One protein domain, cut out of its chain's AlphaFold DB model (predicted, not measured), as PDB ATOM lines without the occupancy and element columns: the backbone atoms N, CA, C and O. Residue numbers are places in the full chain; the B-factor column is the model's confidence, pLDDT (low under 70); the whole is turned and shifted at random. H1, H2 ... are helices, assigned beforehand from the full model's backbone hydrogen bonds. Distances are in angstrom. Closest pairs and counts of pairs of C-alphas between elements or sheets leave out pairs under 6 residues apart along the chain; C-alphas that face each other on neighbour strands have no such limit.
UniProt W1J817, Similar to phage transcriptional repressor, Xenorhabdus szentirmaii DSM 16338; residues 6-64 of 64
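This is residues 6 to 64 of the 64 residues of the protein "Similar to phage transcriptional repressor" of Xenorhabdus szentirmaii DSM 16338 (UniProt W1J817). The longest helix, H4, and the helix before it, H3, make an open V joined near one end, and from the other end of H3 a thin stretch of chain leads away to a small head of two short helices, H1 and H2. The free part of H4, residues 53 to 62, and the last residues 63 and 64 stick out as one arm of the V. The printed part has 59 residues with four named helices, H1, H2, H3 and H4 along the chain, and no named strand; the class is all helix. The whole is extended, with a radius of gyration of the C-alphas of 16.7 A and spans of 45 by 31 by 19 A.

Find C-alpha 45 at (0.018, -30.375, -32.388); from there H4, residues 45 to 62, runs 25.7 A to C-alpha 62 at (-0.180, -53.833, -21.986). Look before it for H3, residues 28 to 41, 20.3 A long. Farther back are H2, residues 17 to 20, and H1, residues 6 to 13, which begins at C-alpha 6 at (7.172, -66.707, -55.598).

Start at the C-alphas of Ile 40 and Gln 48, the closest of H3 and H4, 6.2 A apart. These helices form a helical hairpin and only just touch, with 3 pairs of C-alphas within 8 A. They run opposite ways at a steep tilt of 39 degrees, and H3 touches H4 with residues 40 to 41 alone. H2 and H3 are apart. H1 and H2 touch, closest at the C-alphas of Ala 10 and Leu 17, 5.7 A apart. In H1, H3 and H4 every O i to N i+4 pair is within hydrogen-bond range; H2 is too short for such a pair.

The C-alphas of Leu 6 and Ala 46, the two farthest apart, are 46.1 A from each other. The printed part has no cut and no long link. Look for pLDDT under 70 at residue 22, residues 24 to 31 and residue 64.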
ATOM      1  N   LEU A   6       8.398 -67.298 -56.116       80.88
ATOM      2  CA  LEU A   6       7.172 -66.707 -55.598       80.88
ATOM      3  C   LEU A   6       7.378 -65.797 -54.365       80.88
ATOM      4  O   LEU A   6       6.815 -64.702 -54.345       80.88
ATOM      5  N   PRO A   7       8.234 -66.149 -53.382       80.94
ATOM      6  CA  PRO A   7       8.556 -65.251 -52.267       80.94
ATOM      7  C   PRO A   7       9.270 -63.965 -52.698       80.94
ATOM      8  O   PRO A   7       9.149 -62.936 -52.038       80.94
ATOM      9  N   GLU A   8      10.025 -64.011 -53.793       86.50
ATOM     10  CA  GLU A   8      10.708 -62.839 -54.344       86.50
ATOM     11  C   GLU A   8       9.713 -61.896 -55.031       86.50
ATOM     12  O   GLU A   8       9.784 -60.681 -54.850       86.50
ATOM     13  N   MET A   9       8.717 -62.455 -55.720       84.00
ATOM     14  CA  MET A   9       7.615 -61.697 -56.318       84.00
ATOM     15  C   MET A   9       6.727 -61.024 -55.274       84.00
ATOM     16  O   MET A   9       6.408 -59.848 -55.431       84.00
ATOM     17  N   ALA A  10       6.405 -61.706 -54.172       84.75
ATOM     18  CA  ALA A  10       5.662 -61.097 -53.067       84.75
ATOM     19  C   ALA A  10       6.406 -59.882 -52.481       84.75
ATOM     20  O   ALA A  10       5.823 -58.815 -52.296       84.75
ATOM     21  N   LYS A  11       7.728 -60.001 -52.283       81.94
ATOM     22  CA  LYS A  11       8.568 -58.889 -51.808       81.94
ATOM     23  C   LYS A  11       8.621 -57.731 -52.798       81.94
ATOM     24  O   LYS A  11       8.467 -56.586 -52.386       81.94
ATOM     25  N   LEU A  12       8.822 -58.019 -54.086       87.31
ATOM     26  CA  LEU A  12       8.873 -56.997 -55.133       87.31
ATOM     27  C   LEU A  12       7.562 -56.204 -55.213       87.31
ATOM     28  O   LEU A  12       7.579 -54.989 -55.384       87.31
ATOM     29  N   LEU A  13       6.435 -56.895 -55.055       81.25
ATOM     30  CA  LEU A  13       5.099 -56.313 -55.123       81.25
ATOM     31  C   LEU A  13       4.611 -55.765 -53.768       81.25
ATOM     32  O   LEU A  13       3.545 -55.163 -53.713       81.25
ATOM     33  N   SER A  14       5.396 -55.922 -52.693       79.25
ATOM     34  CA  SER A  14       5.049 -55.524 -51.316       79.25
ATOM     35  C   SER A  14       3.706 -56.079 -50.814       79.25
ATOM     36  O   SER A  14       3.057 -55.468 -49.966       79.25
ATOM     37  N   VAL A  15       3.312 -57.247 -51.318       81.12
ATOM     38  CA  VAL A  15       2.119 -57.999 -50.900       81.12
ATOM     39  C   VAL A  15       2.545 -59.228 -50.106       81.12
ATOM     40  O   VAL A  15       3.706 -59.648 -50.164       81.12
ATOM     41  N   SER A  16       1.629 -59.822 -49.343       78.56
ATOM     42  CA  SER A  16       1.917 -61.126 -48.742       78.56
ATOM     43  C   SER A  16       1.734 -62.251 -49.771       78.56
ATOM     44  O   SER A  16       1.206 -62.043 -50.864       78.56
ATOM     45  N   LEU A  17       2.212 -63.453 -49.448       79.50
ATOM     46  CA  LEU A  17       2.068 -64.592 -50.353       79.50
ATOM     47  C   LEU A  17       0.600 -64.995 -50.512       79.50
ATOM     48  O   LEU A  17       0.181 -65.322 -51.612       79.50
ATOM     49  N   GLU A  18      -0.177 -64.915 -49.439       77.19
ATOM     50  CA  GLU A  18      -1.610 -65.215 -49.405       77.19
ATOM     51  C   GLU A  18      -2.388 -64.279 -50.348       77.19
ATOM     52  O   GLU A  18      -3.194 -64.737 -51.155       77.19
ATOM     53  N   GLU A  19      -2.041 -62.986 -50.355       70.12
ATOM     54  CA  GLU A  19      -2.601 -61.992 -51.282       70.12
ATOM     55  C   GLU A  19      -2.190 -62.283 -52.735       70.12
ATOM     56  O   GLU A  19      -2.996 -62.159 -53.656       70.12
ATOM     57  N   LEU A  20      -0.957 -62.757 -52.952       81.06
ATOM     58  CA  LEU A  20      -0.473 -63.182 -54.269       81.06
ATOM     59  C   LEU A  20      -1.179 -64.453 -54.783       81.06
ATOM     60  O   LEU A  20      -1.323 -64.627 -55.993       81.06
ATOM     61  N   PHE A  21      -1.633 -65.325 -53.881       80.12
ATOM     62  CA  PHE A  21      -2.433 -66.509 -54.205       80.12
ATOM     63  C   PHE A  21      -3.930 -66.207 -54.377       80.12
ATOM     64  O   PHE A  21      -4.699 -67.118 -54.689       80.12
ATOM     65  N   GLY A  22      -4.339 -64.941 -54.247       68.88
ATOM     66  CA  GLY A  22      -5.726 -64.513 -54.416       68.88
ATOM     67  C   GLY A  22      -6.615 -64.828 -53.214       68.88
ATOM     68  O   GLY A  22      -7.839 -64.813 -53.349       68.88
ATOM     69  N   GLU A  23      -6.027 -65.117 -52.050       71.06
ATOM     70  CA  GLU A  23      -6.773 -65.179 -50.800       71.06
ATOM     71  C   GLU A  23      -7.012 -63.748 -50.305       71.06
ATOM     72  O   GLU A  23      -6.077 -62.984 -50.062       71.06
ATOM     73  N   GLU A  24      -8.286 -63.367 -50.176       59.16
ATOM     74  CA  GLU A  24      -8.688 -62.095 -49.574       59.16
ATOM     75  C   GLU A  24      -8.288 -62.110 -48.095       59.16
ATOM     76  O   GLU A  24      -9.001 -62.620 -47.228       59.16
ATOM     77  N   ILE A  25      -7.112 -61.565 -47.799       58.28
ATOM     78  CA  ILE A  25      -6.690 -61.349 -46.424       58.28
ATOM     79  C   ILE A  25      -7.581 -60.246 -45.887       58.28
ATOM     80  O   ILE A  25      -7.554 -59.118 -46.385       58.28
ATOM     81  N   ASP A  26      -8.354 -60.562 -44.856       59.12
ATOM     82  CA  ASP A  26      -9.204 -59.608 -44.158       59.12
ATOM     83  C   ASP A  26      -8.315 -58.571 -43.432       59.12
ATOM     84  O   ASP A  26      -8.034 -58.618 -42.236       59.12
ATOM     85  N   ALA A  27      -7.778 -57.624 -44.204       55.81
ATOM     86  CA  ALA A  27      -6.844 -56.583 -43.788       55.81
ATOM     87  C   ALA A  27      -7.557 -55.441 -43.045       55.81
ATOM     88  O   ALA A  27      -7.053 -54.315 -42.961       55.81
ATOM     89  N   THR A  28      -8.752 -55.701 -42.521       53.72
ATOM     90  CA  THR A  28      -9.621 -54.729 -41.864       53.72
ATOM     91  C   THR A  28      -8.969 -54.057 -40.644       53.72
ATOM     92  O   THR A  28      -9.064 -52.827 -40.555       53.72
ATOM     93  N   PRO A  29      -8.228 -54.751 -39.751       58.31
ATOM     94  CA  PRO A  29      -7.590 -54.098 -38.604       58.31
ATOM     95  C   PRO A  29      -6.411 -53.211 -39.024       58.31
ATOM     96  O   PRO A  29      -6.259 -52.090 -38.535       58.31
ATOM     97  N   ARG A  30      -5.597 -53.684 -39.979       64.62
ATOM     98  CA  ARG A  30      -4.392 -52.984 -40.447       64.62
ATOM     99  C   ARG A  30      -4.746 -51.739 -41.263       64.62
ATOM    100  O   ARG A  30      -4.157 -50.686 -41.036       64.62
ATOM    101  N   LYS A  31      -5.752 -51.818 -42.147       68.19
ATOM    102  CA  LYS A  31      -6.252 -50.656 -42.906       68.19
ATOM    103  C   LYS A  31      -6.801 -49.571 -41.982       68.19
ATOM    104  O   LYS A  31      -6.487 -48.398 -42.170       68.19
ATOM    105  N   ARG A  32      -7.573 -49.952 -40.957       70.56
ATOM    106  CA  ARG A  32      -8.126 -48.987 -39.994       70.56
ATOM    107  C   ARG A  32      -7.047 -48.275 -39.189       70.56
ATOM    108  O   ARG A  32      -7.139 -47.064 -39.016       70.56
ATOM    109  N   LEU A  33      -6.011 -48.987 -38.755       78.12
ATOM    110  CA  LEU A  33      -4.906 -48.390 -38.003       78.12
ATOM    111  C   LEU A  33      -4.111 -47.402 -38.876       78.12
ATOM    112  O   LEU A  33      -3.856 -46.272 -38.464       78.12
ATOM    113  N   VAL A  34      -3.813 -47.774 -40.125       77.56
ATOM    114  CA  VAL A  34      -3.152 -46.876 -41.091       77.56
ATOM    115  C   VAL A  34      -3.987 -45.611 -41.347       77.56
ATOM    116  O   VAL A  34      -3.443 -44.508 -41.343       77.56
ATOM    117  N   GLN A  35      -5.308 -45.744 -41.499       80.75
ATOM    118  CA  GLN A  35      -6.214 -44.597 -41.647       80.75
ATOM    119  C   GLN A  35      -6.228 -43.701 -40.403       80.75
ATOM    120  O   GLN A  35      -6.193 -42.477 -40.520       80.75
ATOM    121  N   GLN A  36      -6.242 -44.291 -39.208       81.88
ATOM    122  CA  GLN A  36      -6.203 -43.538 -37.955       81.88
ATOM    123  C   GLN A  36      -4.906 -42.735 -37.819       81.88
ATOM    124  O   GLN A  36      -4.971 -41.558 -37.472       81.88
ATOM    125  N   ILE A  37      -3.750 -43.311 -38.169       86.50
ATOM    126  CA  ILE A  37      -2.462 -42.596 -38.166       86.50
ATOM    127  C   ILE A  37      -2.501 -41.392 -39.116       86.50
ATOM    128  O   ILE A  37      -2.075 -40.298 -38.740       86.50
ATOM    129  N   GLN A  38      -3.057 -41.554 -40.320       87.00
ATOM    130  CA  GLN A  38      -3.197 -40.447 -41.270       87.00
ATOM    131  C   GLN A  38      -4.093 -39.329 -40.722       87.00
ATOM    132  O   GLN A  38      -3.731 -38.157 -40.818       87.00
ATOM    133  N   ILE A  39      -5.217 -39.672 -40.092       88.38
ATOM    134  CA  ILE A  39      -6.115 -38.689 -39.469       88.38
ATOM    135  C   ILE A  39      -5.403 -37.960 -38.323       88.38
ATOM    136  O   ILE A  39      -5.450 -36.733 -38.264       88.38
ATOM    137  N   ILE A  40      -4.705 -38.692 -37.448       88.00
ATOM    138  CA  ILE A  40      -3.961 -38.119 -36.317       88.00
ATOM    139  C   ILE A  40      -2.896 -37.137 -36.816       88.00
ATOM    140  O   ILE A  40      -2.775 -36.046 -36.264       88.00
ATOM    141  N   SER A  41      -2.190 -37.473 -37.898       84.31
ATOM    142  CA  SER A  41      -1.133 -36.624 -38.466       84.31
ATOM    143  C   SER A  41      -1.623 -35.261 -38.976       84.31
ATOM    144  O   SER A  41      -0.836 -34.319 -39.050       84.31
ATOM    145  N   GLN A  42      -2.920 -35.126 -39.281       91.19
ATOM    146  CA  GLN A  42      -3.531 -33.866 -39.720       91.19
ATOM    147  C   GLN A  42      -4.104 -33.028 -38.567       91.19
ATOM    148  O   GLN A  42      -4.552 -31.900 -38.777       91.19
ATOM    149  N   LEU A  43      -4.118 -33.552 -37.338       89.31
ATOM    150  CA  LEU A  43      -4.620 -32.810 -36.185       89.31
ATOM    151  C   LEU A  43      -3.628 -31.712 -35.754       89.31
ATOM    152  O   LEU A  43      -2.426 -31.853 -35.959       89.31
ATOM    153  N   PRO A  44      -4.081 -30.638 -35.083       92.75
ATOM    154  CA  PRO A  44      -3.187 -29.664 -34.456       92.75
ATOM    155  C   PRO A  44      -2.248 -30.318 -33.428       92.75
ATOM    156  O   PRO A  44      -2.674 -31.218 -32.703       92.75
ATOM    157  N   CYS A  45      -1.012 -29.816 -33.286       89.12
ATOM    158  CA  CYS A  45       0.018 -30.375 -32.388       89.12
ATOM    159  C   CYS A  45      -0.476 -30.694 -30.968       89.12
ATOM    160  O   CYS A  45      -0.127 -31.732 -30.414       89.12
ATOM    161  N   ALA A  46      -1.320 -29.838 -30.384       88.75
ATOM    162  CA  ALA A  46      -1.874 -30.066 -29.049       88.75
ATOM    163  C   ALA A  46      -2.720 -31.352 -28.967       88.75
ATOM    164  O   ALA A  46      -2.640 -32.087 -27.987       88.75
ATOM    165  N   LYS A  47      -3.498 -31.656 -30.016       85.06
ATOM    166  CA  LYS A  47      -4.300 -32.884 -30.098       85.06
ATOM    167  C   LYS A  47      -3.439 -34.099 -30.437       85.06
ATOM    168  O   LYS A  47      -3.701 -35.172 -29.910       85.06
ATOM    169  N   GLN A  48      -2.402 -33.933 -31.261       90.25
ATOM    170  CA  GLN A  48      -1.445 -35.010 -31.538       90.25
ATOM    171  C   GLN A  48      -0.723 -35.463 -30.266       90.25
ATOM    172  O   GLN A  48      -0.638 -36.658 -30.006       90.25
ATOM    173  N   LYS A  49      -0.271 -34.507 -29.441       89.69
ATOM    174  CA  LYS A  49       0.402 -34.793 -28.170       89.69
ATOM    175  C   LYS A  49      -0.496 -35.579 -27.213       89.69
ATOM    176  O   LYS A  49      -0.065 -36.598 -26.692       89.69
ATOM    177  N   LEU A  50      -1.754 -35.160 -27.066       92.56
ATOM    178  CA  LEU A  50      -2.738 -35.871 -26.245       92.56
ATOM    179  C   LEU A  50      -2.938 -37.323 -26.708       92.56
ATOM    180  O   LEU A  50      -2.953 -38.236 -25.890       92.56
ATOM    181  N   VAL A  51      -3.083 -37.544 -28.019       90.94
ATOM    182  CA  VAL A  51      -3.250 -38.898 -28.574       90.94
ATOM    183  C   VAL A  51      -1.995 -39.744 -28.352       90.94
ATOM    184  O   VAL A  51      -2.124 -40.913 -28.001       90.94
ATOM    185  N   SER A  52      -0.800 -39.165 -28.500       89.12
ATOM    186  CA  SER A  52       0.463 -39.856 -28.209       89.12
ATOM    187  C   SER A  52       0.538 -40.287 -26.745       89.12
ATOM    188  O   SER A  52       0.774 -41.456 -26.477       89.12
ATOM    189  N   GLU A  53       0.237 -39.384 -25.807       92.62
ATOM    190  CA  GLU A  53       0.253 -39.681 -24.369       92.62
ATOM    191  C   GLU A  53      -0.745 -40.793 -23.995       92.62
ATOM    192  O   GLU A  53      -0.442 -41.658 -23.174       92.62
ATOM    193  N   MET A  54      -1.927 -40.815 -24.624       91.81
ATOM    194  CA  MET A  54      -2.900 -41.896 -24.434       91.81
ATOM    195  C   MET A  54      -2.417 -43.232 -25.013       91.81
ATOM    196  O   MET A  54      -2.612 -44.269 -24.379       91.81
ATOM    197  N   LEU A  55      -1.800 -43.221 -26.199       90.62
ATOM    198  CA  LEU A  55      -1.214 -44.422 -26.803       90.62
ATOM    199  C   LEU A  55      -0.089 -44.977 -25.925       90.62
ATOM    200  O   LEU A  55      -0.073 -46.177 -25.658       90.62
ATOM    201  N   ASP A  56       0.784 -44.108 -25.415       93.12
ATOM    202  CA  ASP A  56       1.879 -44.476 -24.517       93.12
ATOM    203  C   ASP A  56       1.351 -45.112 -23.222       93.12
ATOM    204  O   ASP A  56       1.870 -46.136 -22.777       93.12
ATOM    205  N   ALA A  57       0.269 -44.571 -22.651       93.69
ATOM    206  CA  ALA A  57      -0.365 -45.135 -21.459       93.69
ATOM    207  C   ALA A  57      -0.956 -46.536 -21.704       93.69
ATOM    208  O   ALA A  57      -0.792 -47.426 -20.868       93.69
ATOM    209  N   VAL A  58      -1.612 -46.756 -22.848       92.06
ATOM    210  CA  VAL A  58      -2.165 -48.074 -23.217       92.06
ATOM    211  C   VAL A  58      -1.050 -49.087 -23.478       92.06
ATOM    212  O   VAL A  58      -1.149 -50.233 -23.044       92.06
ATOM    213  N   ILE A  59       0.029 -48.672 -24.147       92.38
ATOM    214  CA  ILE A  59       1.199 -49.526 -24.385       92.38
ATOM    215  C   ILE A  59       1.854 -49.907 -23.054       92.38
ATOM    216  O   ILE A  59       2.129 -51.085 -22.834       92.38
ATOM    217  N   ALA A  60       2.044 -48.944 -22.148       91.44
ATOM    218  CA  ALA A  60       2.601 -49.194 -20.822       91.44
ATOM    219  C   ALA A  60       1.726 -50.156 -20.000       91.44
ATOM    220  O   ALA A  60       2.258 -51.031 -19.324       91.44
ATOM    221  N   GLN A  61       0.397 -50.040 -20.095       87.69
ATOM    222  CA  GLN A  61      -0.541 -50.960 -19.444       87.69
ATOM    223  C   GLN A  61      -0.470 -52.380 -20.024       87.69
ATOM    224  O   GLN A  61      -0.586 -53.343 -19.277       87.69
ATOM    225  N   ALA A  62      -0.282 -52.526 -21.337       87.44
ATOM    226  CA  ALA A  62      -0.180 -53.833 -21.986       87.44
ATOM    227  C   ALA A  62       1.169 -54.542 -21.740       87.44
ATOM    228  O   ALA A  62       1.294 -55.730 -22.033       87.44
ATOM    229  N   GLN A  63       2.179 -53.813 -21.256       82.19
ATOM    230  CA  GLN A  63       3.513 -54.330 -20.924       82.19
ATOM    231  C   GLN A  63       3.680 -54.707 -19.440       82.19
ATOM    232  O   GLN A  63       4.737 -55.226 -19.077       82.19
ATOM    233  N   GLN A  64       2.677 -54.431 -18.600       61.97
ATOM    234  CA  GLN A  64       2.599 -54.867 -17.198       61.97
ATOM    235  C   GLN A  64       1.936 -56.241 -17.084       61.97
ATOM    236  O   GLN A  64       2.370 -57.004 -16.193       61.97
TER     237      GLN A  64